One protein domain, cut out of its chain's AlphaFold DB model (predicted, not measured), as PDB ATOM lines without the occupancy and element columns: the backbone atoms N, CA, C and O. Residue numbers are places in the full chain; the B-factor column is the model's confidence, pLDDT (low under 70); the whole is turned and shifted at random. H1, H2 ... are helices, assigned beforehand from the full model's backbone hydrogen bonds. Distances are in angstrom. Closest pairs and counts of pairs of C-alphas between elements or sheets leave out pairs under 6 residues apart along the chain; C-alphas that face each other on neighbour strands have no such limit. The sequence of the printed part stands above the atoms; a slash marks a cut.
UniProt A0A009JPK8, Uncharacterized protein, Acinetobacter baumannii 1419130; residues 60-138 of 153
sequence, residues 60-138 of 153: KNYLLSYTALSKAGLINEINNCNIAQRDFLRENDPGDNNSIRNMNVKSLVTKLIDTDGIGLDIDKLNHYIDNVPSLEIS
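This is residues 60 to 138 of the 153 residues of an uncharacterized protein of Acinetobacter baumannii 1419130 (UniProt A0A009JPK8). Short helices are strung along an elongated body with few contacts between them: H1 and H2 are nearest the middle, and H5 and H6 make a nearly perpendicular pair toward one end, with the turn around Gly 117 beyond them. Toward the other end are H3, H4 and the long loop of residues 80 to 97 that joins them. The printed part has 79 residues, with six named helices, H1 to H6 in chain order, and no named strand; its class is all helix, though 36 residues, under half, are in named elements. It is compact, with a radius of gyration of the C-alphas of 12.0 A, and only just elongated, spanning 37 by 24 by 19 A.

Find C-alpha 60 at (-28.258, 40.354, 16.335), where H1, residues 60 to 63, begins. Next come H2, residues 66 to 71, 8.7 A long, and H3, residues 75 to 79. After the loop, look for H4 at residues 98 to 102, then H5 at residues 106 to 113, 10.5 A long. H6, residues 122 to 129, runs 10.3 A to C-alpha 129 at (-26.970, 50.780, 21.478).

Start at H1, which touches H5; their closest C-alphas, of Lys 60 and Lys 106, are 6.4 A apart. H5 touches H6, about perpendicular at 77 degrees, with the C-alphas of Ile 113 and Leu 125 closest at 4.7 A. H2 and H6 are close but not clearly touching, C-alphas 68 and 128 being closest at 6.7 A. H2 and H3 are also close but not clearly touching, as are H1 and H4, whose closest C-alphas, 61 and 101, are 6.9 A apart. H4 and H6 are apart. Every O i to N i+4 pair is within hydrogen-bond range in H2, H3, H4 and H6, and 2 of 4 in H5; H1 is too short for one.

The farthest C-alphas, of Arg 86 and Gly 117, are 37.2 A apart. The link from H3 to H4 is long, and the printed part has no cut. No printed residue has a pLDDT under 70.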
ATOM      1  N   LYS A  60     -29.589  39.723  16.228       92.44
ATOM      2  CA  LYS A  60     -28.258  40.354  16.335       92.44
ATOM      3  C   LYS A  60     -27.878  41.144  15.072       92.44
ATOM      4  O   LYS A  60     -27.075  42.069  15.164       92.44
ATOM      5  N   ASN A  61     -28.477  40.862  13.910       94.56
ATOM      6  CA  ASN A  61     -28.240  41.634  12.685       94.56
ATOM      7  C   ASN A  61     -28.781  43.065  12.765       94.56
ATOM      8  O   ASN A  61     -28.351  43.911  11.982       94.56
ATOM      9  N   TYR A  62     -29.710  43.367  13.670       95.44
ATOM     10  CA  TYR A  62     -30.216  44.732  13.857       95.44
ATOM     11  C   TYR A  62     -29.255  45.636  14.621       95.44
ATOM     12  O   TYR A  62     -29.438  46.845  14.633       95.44
ATOM     13  N   LEU A  63     -28.194  45.067  15.196       96.19
ATOM     14  CA  LEU A  63     -27.127  45.818  15.849       96.19
ATOM     15  C   LEU A  63     -26.065  46.306  14.852       96.19
ATOM     16  O   LEU A  63     -25.092  46.943  15.240       96.19
ATOM     17  N   LEU A  64     -26.222  46.015  13.561       96.44
ATOM     18  CA  LEU A  64     -25.310  46.479  12.523       96.44
ATOM     19  C   LEU A  64     -25.577  47.952  12.200       96.44
ATOM     20  O   LEU A  64     -26.532  48.263  11.494       96.44
ATOM     21  N   SER A  65     -24.701  48.823  12.699       97.81
ATOM     22  CA  SER A  65     -24.677  50.269  12.454       97.81
ATOM     23  C   SER A  65     -23.261  50.672  12.057       97.81
ATOM     24  O   SER A  65     -22.293  50.238  12.689       97.81
ATOM     25  N   TYR A  66     -23.126  51.486  11.010       98.19
ATOM     26  CA  TYR A  66     -21.827  51.965  10.545       98.19
ATOM     27  C   TYR A  66     -21.079  52.700  11.658       98.19
ATOM     28  O   TYR A  66     -19.921  52.387  11.940       98.19
ATOM     29  N   THR A  67     -21.744  53.646  12.317       98.19
ATOM     30  CA  THR A  67     -21.136  54.499  13.338       98.19
ATOM     31  C   THR A  67     -20.740  53.701  14.579       98.19
ATOM     32  O   THR A  67     -19.607  53.829  15.054       98.19
ATOM     33  N   ALA A  68     -21.618  52.829  15.080       97.50
ATOM     34  CA  ALA A  68     -21.328  52.018  16.263       97.50
ATOM     35  C   ALA A  68     -20.201  51.002  16.001       97.50
ATOM     36  O   ALA A  68     -19.254  50.905  16.786       97.50
ATOM     37  N   LEU A  69     -20.227  50.309  14.856       97.12
ATOM     38  CA  LEU A  69     -19.168  49.366  14.471       97.12
ATOM     39  C   LEU A  69     -17.835  50.062  14.191       97.12
ATOM     40  O   LEU A  69     -16.781  49.494  14.473       97.12
ATOM     41  N   SER A  70     -17.861  51.280  13.646       97.19
ATOM     42  CA  SER A  70     -16.649  52.075  13.421       97.19
ATOM     43  C   SER A  70     -15.995  52.459  14.743       97.19
ATOM     44  O   SER A  70     -14.789  52.277  14.897       97.19
ATOM     45  N   LYS A  71     -16.784  52.899  15.733       96.50
ATOM     46  CA  LYS A  71     -16.294  53.184  17.094       96.50
ATOM     47  C   LYS A  71     -15.723  51.947  17.783       96.50
ATOM     48  O   LYS A  71     -14.725  52.053  18.487       96.50
ATOM     49  N   ALA A  72     -16.320  50.780  17.549       95.00
ATOM     50  CA  ALA A  72     -15.826  49.508  18.067       95.00
ATOM     51  C   ALA A  72     -14.627  48.931  17.283       95.00
ATOM     52  O   ALA A  72     -14.075  47.908  17.682       95.00
ATOM     53  N   GLY A  73     -14.225  49.547  16.164       95.19
ATOM     54  CA  GLY A  73     -13.130  49.069  15.315       95.19
ATOM     55  C   GLY A  73     -13.461  47.840  14.457       95.19
ATOM     56  O   GLY A  73     -12.551  47.232  13.900       95.19
ATOM     57  N   LEU A  74     -14.743  47.478  14.314       94.94
ATOM     58  CA  LEU A  74     -15.199  46.255  13.633       94.94
ATOM     59  C   LEU A  74     -15.852  46.506  12.264       94.94
ATOM     60  O   LEU A  74     -16.247  45.558  11.587       94.94
ATOM     61  N   ILE A  75     -15.963  47.759  11.810       95.88
ATOM     62  CA  ILE A  75     -16.646  48.086  10.543       95.88
ATOM     63  C   ILE A  75     -16.038  47.375   9.326       95.88
ATOM     64  O   ILE A  75     -16.756  46.924   8.434       95.88
ATOM     65  N   ASN A  76     -14.714  47.207   9.316       94.00
ATOM     66  CA  ASN A  76     -14.012  46.521   8.236       94.00
ATOM     67  C   ASN A  76     -14.301  45.016   8.211       94.00
ATOM     68  O   ASN A  76     -14.266  44.431   7.131       94.00
ATOM     69  N   GLU A  77     -14.611  44.402   9.360       93.06
ATOM     70  CA  GLU A  77     -15.016  42.992   9.429       93.06
ATOM     71  C   GLU A  77     -16.399  42.778   8.803       93.06
ATOM     72  O   GLU A  77     -16.648  41.712   8.253       93.06
ATOM     73  N   ILE A  78     -17.271  43.791   8.822       93.44
ATOM     74  CA  ILE A  78     -18.593  43.733   8.185       93.44
ATOM     75  C   ILE A  78     -18.522  44.098   6.704       93.44
ATOM     76  O   ILE A  78     -18.933  43.310   5.851       93.44
ATOM     77  N   ASN A  79     -17.977  45.270   6.372       93.94
ATOM     78  CA  ASN A  79     -17.998  45.759   4.995       93.94
ATOM     79  C   ASN A  79     -17.140  44.892   4.062       93.94
ATOM     80  O   ASN A  79     -17.520  44.674   2.920       93.94
ATOM     81  N   ASN A  80     -16.053  44.283   4.538       88.25
ATOM     82  CA  ASN A  80     -15.230  43.407   3.694       88.25
ATOM     83  C   ASN A  80     -15.634  41.920   3.757       88.25
ATOM     84  O   ASN A  80     -14.917  41.072   3.229       88.25
ATOM     85  N   CYS A  81     -16.783  41.576   4.356       81.94
ATOM     86  CA  CYS A  81     -17.259  40.193   4.472       81.94
ATOM     87  C   CYS A  81     -17.962  39.700   3.193       81.94
ATOM     88  O   CYS A  81     -19.134  39.324   3.215       81.94
ATOM     89  N   ASN A  82     -17.249  39.686   2.063       84.06
ATOM     90  CA  ASN A  82     -17.740  39.170   0.774       84.06
ATOM     91  C   ASN A  82     -19.071  39.787   0.290       84.06
ATOM     92  O   ASN A  82     -19.841  39.134  -0.416       84.06
ATOM     93  N   ILE A  83     -19.341  41.045   0.642       91.56
ATOM     94  CA  ILE A  83     -20.484  41.804   0.122       91.56
ATOM     95  C   ILE A  83     -20.015  42.830  -0.911       91.56
ATOM     96  O   ILE A  83     -18.860  43.255  -0.919       91.56
ATOM     97  N   ALA A  84     -20.904  43.225  -1.820       92.19
ATOM     98  CA  ALA A  84     -20.580  44.246  -2.807       92.19
ATOM     99  C   ALA A  84     -20.465  45.624  -2.137       92.19
ATOM    100  O   ALA A  84     -21.241  45.943  -1.243       92.19
ATOM    101  N   GLN A  85     -19.583  46.491  -2.646       93.06
ATOM    102  CA  GLN A  85     -19.391  47.849  -2.112       93.06
ATOM    103  C   GLN A  85     -20.690  48.667  -2.037       93.06
ATOM    104  O   GLN A  85     -20.857  49.501  -1.148       93.06
ATOM    105  N   ARG A  86     -21.634  48.421  -2.957       93.81
ATOM    106  CA  ARG A  86     -22.959  49.058  -2.952       93.81
ATOM    107  C   ARG A  86     -23.798  48.709  -1.713       93.81
ATOM    108  O   ARG A  86     -24.596  49.543  -1.302       93.81
ATOM    109  N   ASP A  87     -23.553  47.554  -1.101       95.75
ATOM    110  CA  ASP A  87     -24.294  47.016   0.042       95.75
ATOM    111  C   ASP A  87     -23.599  47.271   1.391       95.75
ATOM    112  O   ASP A  87     -24.097  46.838   2.430       95.75
ATOM    113  N   PHE A  88     -22.448  47.949   1.385       97.06
ATOM    114  CA  PHE A  88     -21.738  48.319   2.606       97.06
ATOM    115  C   PHE A  88     -22.629  49.151   3.526       97.06
ATOM    116  O   PHE A  88     -23.410  49.983   3.057       97.06
ATOM    117  N   LEU A  89     -22.443  48.974   4.832       97.19
ATOM    118  CA  LEU A  89     -22.934  49.924   5.820       97.19
ATOM    119  C   LEU A  89     -22.247  51.270   5.596       97.19
ATOM    120  O   LEU A  89     -21.038  51.319   5.328       97.19
ATOM    121  N   ARG A  90     -23.018  52.350   5.721       97.38
ATOM    122  CA  ARG A  90     -22.563  53.734   5.569       97.38
ATOM    123  C   ARG A  90     -23.155  54.594   6.671       97.38
ATOM    124  O   ARG A  90     -24.176  54.249   7.256       97.38
ATOM    125  N   GLU A  91     -22.497  55.713   6.930       97.75
ATOM    126  CA  GLU A  91     -22.994  56.707   7.870       97.75
ATOM    127  C   GLU A  91     -24.377  57.213   7.436       97.75
ATOM    128  O   GLU A  91     -24.586  57.506   6.256       97.75
ATOM    129  N   ASN A  92     -25.301  57.329   8.395       97.50
ATOM    130  CA  ASN A  92     -26.685  57.769   8.171       97.50
ATOM    131  C   ASN A  92     -27.491  56.891   7.190       97.50
ATOM    132  O   ASN A  92     -28.438  57.375   6.570       97.50
ATOM    133  N   ASP A  93     -27.115  55.619   7.041       97.50
ATOM    134  CA  ASP A  93     -27.833  54.630   6.238       97.50
ATOM    135  C   ASP A  93     -28.170  53.410   7.115       97.50
ATOM    136  O   ASP A  93     -27.278  52.854   7.766       97.50
ATOM    137  N   PRO A  94     -29.433  52.949   7.138       96.75
ATOM    138  CA  PRO A  94     -29.844  51.811   7.960       96.75
ATOM    139  C   PRO A  94     -29.279  50.467   7.479       96.75
ATOM    140  O   PRO A  94     -29.354  49.462   8.191       96.75
ATOM    141  N   GLY A  95     -28.731  50.398   6.264       95.38
ATOM    142  CA  GLY A  95     -28.161  49.182   5.700       95.38
ATOM    143  C   GLY A  95     -29.215  48.136   5.347       95.38
ATOM    144  O   GLY A  95     -28.929  46.940   5.376       95.38
ATOM    145  N   ASP A  96     -30.441  48.546   5.011       94.88
ATOM    146  CA  ASP A  96     -31.574  47.646   4.752       94.88
ATOM    147  C   ASP A  96     -31.527  46.961   3.375       94.88
ATOM    148  O   ASP A  96     -32.532  46.847   2.671       94.88
ATOM    149  N   ASN A  97     -30.369  46.421   3.007       94.31
ATOM    150  CA  ASN A  97     -30.149  45.655   1.785       94.31
ATOM    151  C   ASN A  97     -30.074  44.140   2.053       94.31
ATOM    152  O   ASN A  97     -29.904  43.681   3.183       94.31
ATOM    153  N   ASN A  98     -30.192  43.334   0.995       92.44
ATOM    154  CA  ASN A  98     -30.209  41.873   1.118       92.44
ATOM    155  C   ASN A  98     -28.903  41.290   1.667       92.44
ATOM    156  O   ASN A  98     -28.944  40.283   2.371       92.44
ATOM    157  N   SER A  99     -27.757  41.893   1.369       94.19
ATOM    158  CA  SER A  99     -26.463  41.381   1.817       94.19
ATOM    159  C   SER A  99     -26.327  41.500   3.339       94.19
ATOM    160  O   SER A  99     -26.041  40.507   4.004       94.19
ATOM    161  N   ILE A 100     -26.665  42.660   3.910       94.31
ATOM    162  CA  ILE A 100     -26.681  42.892   5.364       94.31
ATOM    163  C   ILE A 100     -27.756  42.046   6.064       94.31
ATOM    164  O   ILE A 100     -27.490  41.427   7.098       94.31
ATOM    165  N   ARG A 101     -28.958  41.939   5.477       92.75
ATOM    166  CA  ARG A 101     -30.052  41.112   6.026       92.75
ATOM    167  C   ARG A 101     -29.669  39.642   6.167       92.75
ATOM    168  O   ARG A 101     -30.130  38.999   7.103       92.75
ATOM    169  N   ASN A 102     -28.885  39.098   5.237       91.62
ATOM    170  CA  ASN A 102     -28.527  37.675   5.200       91.62
ATOM    171  C   ASN A 102     -27.199  37.349   5.900       91.62
ATOM    172  O   ASN A 102     -26.893  36.171   6.090       91.62
ATOM    173  N   MET A 103     -26.408  38.361   6.262       91.31
ATOM    174  CA  MET A 103     -25.068  38.171   6.806       91.31
ATOM    175  C   MET A 103     -25.096  37.394   8.130       91.31
ATOM    176  O   MET A 103     -25.927  37.652   8.997       91.31
ATOM    177  N   ASN A 104     -24.166  36.458   8.313       91.56
ATOM    178  CA  ASN A 104     -23.972  35.801   9.602       91.56
ATOM    179  C   ASN A 104     -23.001  36.626  10.454       91.56
ATOM    180  O   ASN A 104     -21.790  36.564  10.254       91.56
ATOM    181  N   VAL A 105     -23.544  37.392  11.400       91.75
ATOM    182  CA  VAL A 105     -22.769  38.306  12.260       91.75
ATOM    183  C   VAL A 105     -22.708  37.853  13.713       91.75
ATOM    184  O   VAL A 105     -22.171  38.562  14.563       91.75
ATOM    185  N   LYS A 106     -23.245  36.667  14.019       89.88
ATOM    186  CA  LYS A 106     -23.431  36.189  15.389       89.88
ATOM    187  C   LYS A 106     -22.141  36.209  16.191       89.88
ATOM    188  O   LYS A 106     -22.128  36.745  17.295       89.88
ATOM    189  N   SER A 107     -21.063  35.654  15.645       90.25
ATOM    190  CA  SER A 107     -19.763  35.598  16.320       90.25
ATOM    191  C   SER A 107     -19.167  36.986  16.550       90.25
ATOM    192  O   SER A 107     -18.566  37.212  17.594       90.25
ATOM    193  N   LEU A 108     -19.355  37.915  15.611       91.56
ATOM    194  CA  LEU A 108     -18.844  39.277  15.718       91.56
ATOM    195  C   LEU A 108     -19.600  40.067  16.784       91.56
ATOM    196  O   LEU A 108     -18.998  40.589  17.716       91.56
ATOM    197  N   VAL A 109     -20.927  40.104  16.674       92.88
ATOM    198  CA  VAL A 109     -21.787  40.880  17.571       92.88
ATOM    199  C   VAL A 109     -21.719  40.331  18.995       92.88
ATOM    200  O   VAL A 109     -21.666  41.102  19.940       92.88
ATOM    201  N   THR A 110     -21.608  39.011  19.168       93.12
ATOM    202  CA  THR A 110     -21.413  38.380  20.488       93.12
ATOM    203  C   THR A 110     -20.204  38.954  21.235       93.12
ATOM    204  O   THR A 110     -20.307  39.192  22.431       93.12
ATOM    205  N   LYS A 111     -19.095  39.279  20.555       91.81
ATOM    206  CA  LYS A 111     -17.923  39.894  21.214       91.81
ATOM    207  C   LYS A 111     -18.219  41.280  21.797       91.81
ATOM    208  O   LYS A 111     -17.536  41.706  22.722       91.81
ATOM    209  N   LEU A 112     -19.193  41.988  21.227       94.12
ATOM    210  CA  LEU A 112     -19.558  43.341  21.633       94.12
ATOM    211  C   LEU A 112     -20.513  43.351  22.820       94.12
ATOM    212  O   LEU A 112     -20.364  44.189  23.701       94.12
ATOM    213  N   ILE A 113     -21.493  42.448  22.819       95.38
ATOM    214  CA  ILE A 113     -22.658  42.538  23.707       95.38
ATOM    215  C   ILE A 113     -22.805  41.359  24.672       95.38
ATOM    216  O   ILE A 113     -23.648  41.420  25.558       95.38
ATOM    217  N   ASP A 114     -22.010  40.298  24.533       95.06
ATOM    218  CA  ASP A 114     -22.048  39.153  25.444       95.06
ATOM    219  C   ASP A 114     -20.801  39.165  26.363       95.06
ATOM    220  O   ASP A 114     -19.769  39.793  26.088       95.06
ATOM    221  N   THR A 115     -20.894  38.462  27.487       94.81
ATOM    222  CA  THR A 115     -19.773  38.147  28.379       94.81
ATOM    223  C   THR A 115     -19.551  36.637  28.395       94.81
ATOM    224  O   THR A 115     -20.491  35.856  28.575       94.81
ATOM    225  N   ASP A 116     -18.299  36.225  28.180       89.69
ATOM    226  CA  ASP A 116     -17.917  34.822  28.017       89.69
ATOM    227  C   ASP A 116     -18.363  33.968  29.209       89.69
ATOM    228  O   ASP A 116     -18.114  34.289  30.370       89.69
ATOM    229  N   GLY A 117     -19.056  32.867  28.911       89.38
ATOM    230  CA  GLY A 117     -19.603  31.955  29.920       89.38
ATOM    231  C   GLY A 117     -20.867  32.447  30.638       89.38
ATOM    232  O   GLY A 117     -21.459  31.663  31.376       89.38
ATOM    233  N   ILE A 118     -21.312  33.689  30.407       91.19
ATOM    234  CA  ILE A 118     -22.531  34.266  31.005       91.19
ATOM    235  C   ILE A 118     -23.642  34.407  29.956       91.19
ATOM    236  O   ILE A 118     -24.790  34.054  30.219       91.19
ATOM    237  N   GLY A 119     -23.298  34.870  28.752       92.12
ATOM    238  CA  GLY A 119     -24.256  35.194  27.694       92.12
ATOM    239  C   GLY A 119     -24.461  36.701  27.568       92.12
ATOM    240  O   GLY A 119     -23.512  37.456  27.758       92.12
ATOM    241  N   LEU A 120     -25.675  37.133  27.217       94.06
ATOM    242  CA  LEU A 120     -25.974  38.543  26.962       94.06
ATOM    243  C   LEU A 120     -25.649  39.416  28.182       94.06
ATOM    244  O   LEU A 120     -26.187  39.202  29.268       94.06
ATOM    245  N   ASP A 121     -24.814  40.425  27.968       96.88
ATOM    246  CA  ASP A 121     -24.446  41.428  28.953       96.88
ATOM    247  C   ASP A 121     -25.223  42.713  28.649       96.88
ATOM    248  O   ASP A 121     -25.005  43.383  27.637       96.88
ATOM    249  N   ILE A 122     -26.189  43.026  29.511       95.94
ATOM    250  CA  ILE A 122     -27.116  44.142  29.298       95.94
ATOM    251  C   ILE A 122     -26.390  45.488  29.320       95.94
ATOM    252  O   ILE A 122     -26.751  46.377  28.550       95.94
ATOM    253  N   ASP A 123     -25.350  45.637  30.139       96.69
ATOM    254  CA  ASP A 123     -24.607  46.893  30.228       96.69
ATOM    255  C   ASP A 123     -23.790  47.118  28.956       96.69
ATOM    256  O   ASP A 123     -23.805  48.215  28.393       96.69
ATOM    257  N   LYS A 124     -23.153  46.063  28.431       96.88
ATOM    258  CA  LYS A 124     -22.469  46.128  27.131       96.88
ATOM    259  C   LYS A 124     -23.432  46.386  25.979       96.88
ATOM    260  O   LYS A 124     -23.128  47.191  25.101       96.88
ATOM    261  N   LEU A 125     -24.588  45.719  25.979       96.56
ATOM    262  CA  LEU A 125     -25.621  45.929  24.969       96.56
ATOM    263  C   LEU A 125     -26.090  47.385  24.963       96.56
ATOM    264  O   LEU A 125     -26.095  48.007  23.904       96.56
ATOM    265  N   ASN A 126     -26.452  47.931  26.125       96.75
ATOM    266  CA  ASN A 126     -26.912  49.315  26.237       96.75
ATOM    267  C   ASN A 126     -25.815  50.293  25.815       96.75
ATOM    268  O   ASN A 126     -26.063  51.161  24.986       96.75
ATOM    269  N   HIS A 127     -24.579  50.083  26.279       96.38
ATOM    270  CA  HIS A 127     -23.440  50.899  25.866       96.38
ATOM    271  C   HIS A 127     -23.235  50.889  24.343       96.38
ATOM    272  O   HIS A 127     -22.920  51.916  23.743       96.38
ATOM    273  N   TYR A 128     -23.420  49.737  23.697       96.94
ATOM    274  CA  TYR A 128     -23.350  49.640  22.245       96.94
ATOM    275  C   TYR A 128     -24.522  50.360  21.560       96.94
ATOM    276  O   TYR A 128     -24.295  51.135  20.632       96.94
ATOM    277  N   ILE A 129     -25.758  50.147  22.026       96.44
ATOM    278  CA  ILE A 129     -26.970  50.780  21.478       96.44
ATOM    279  C   ILE A 129     -26.898  52.308  21.579       96.44
ATOM    280  O   ILE A 129     -27.253  52.983  20.617       96.44
ATOM    281  N   ASP A 130     -26.360  52.857  22.669       97.19
ATOM    282  CA  ASP A 130     -26.180  54.306  22.859       97.19
ATOM    283  C   ASP A 130     -25.288  54.953  21.783       97.19
ATOM    284  O   ASP A 130     -25.288  56.170  21.592       97.19
ATOM    285  N   ASN A 131     -24.511  54.143  21.061       96.50
ATOM    286  CA  ASN A 131     -23.662  54.590  19.967       96.50
ATOM    287  C   ASN A 131     -24.304  54.456  18.579       96.50
ATOM    288  O   ASN A 131     -23.663  54.871  17.610       96.50
ATOM    289  N   VAL A 132     -25.517  53.907  18.470       97.62
ATOM    290  CA  VAL A 132     -26.249  53.727  17.208       97.62
ATOM    291  C   VAL A 132     -27.052  54.994  16.881       97.62
ATOM    292  O   VAL A 132     -28.002  55.320  17.597       97.62
ATOM    293  N   PRO A 133     -26.722  55.726  15.800       97.88
ATOM    294  CA  PRO A 133     -27.513  56.874  15.369       97.88
ATOM    295  C   PRO A 133     -28.900  56.447  14.890       97.88
ATOM    296  O   PRO A 133     -29.045  55.411  14.243       97.88
ATOM    297  N   SER A 134     -29.913  57.289  15.106       97.19
ATOM    298  CA  SER A 134     -31.290  56.985  14.691       97.19
ATOM    299  C   SER A 134     -31.432  56.748  13.184       97.19
ATOM    300  O   SER A 134     -32.223  55.909  12.778       97.19
ATOM    301  N   LEU A 135     -30.642  57.443  12.356       98.00
ATOM    302  CA  LEU A 135     -30.635  57.279  10.893       98.00
ATOM    303  C   LEU A 135     -30.022  55.950  10.423       98.00
ATOM    304  O   LEU A 135     -30.140  55.603   9.252       98.00
ATOM    305  N   GLU A 136     -29.363  55.215  11.317       98.06
ATOM    306  CA  GLU A 136     -28.785  53.899  11.033       98.06
ATOM    307  C   GLU A 136     -29.626  52.753  11.623       98.06
ATOM    308  O   GLU A 136     -29.258  51.583  11.502       98.06
ATOM    309  N   ILE A 137     -30.766  53.061  12.253       97.25
ATOM    310  CA  ILE A 137     -31.705  52.050  12.743       97.25
ATOM    311  C   ILE A 137     -32.490  51.493  11.556       97.25
ATOM    312  O   ILE A 137     -33.069  52.235  10.769       97.25
ATOM    313  N   SER A 138     -32.527  50.164  11.443       97.00
ATOM    314  CA  SER A 138     -33.281  49.470  10.397       97.00
ATOM    315  C   SER A 138     -34.742  49.909  10.359       97.00
ATOM    316  O   SER A 138     -35.425  49.896  11.387       97.00
TER     317      SER A 138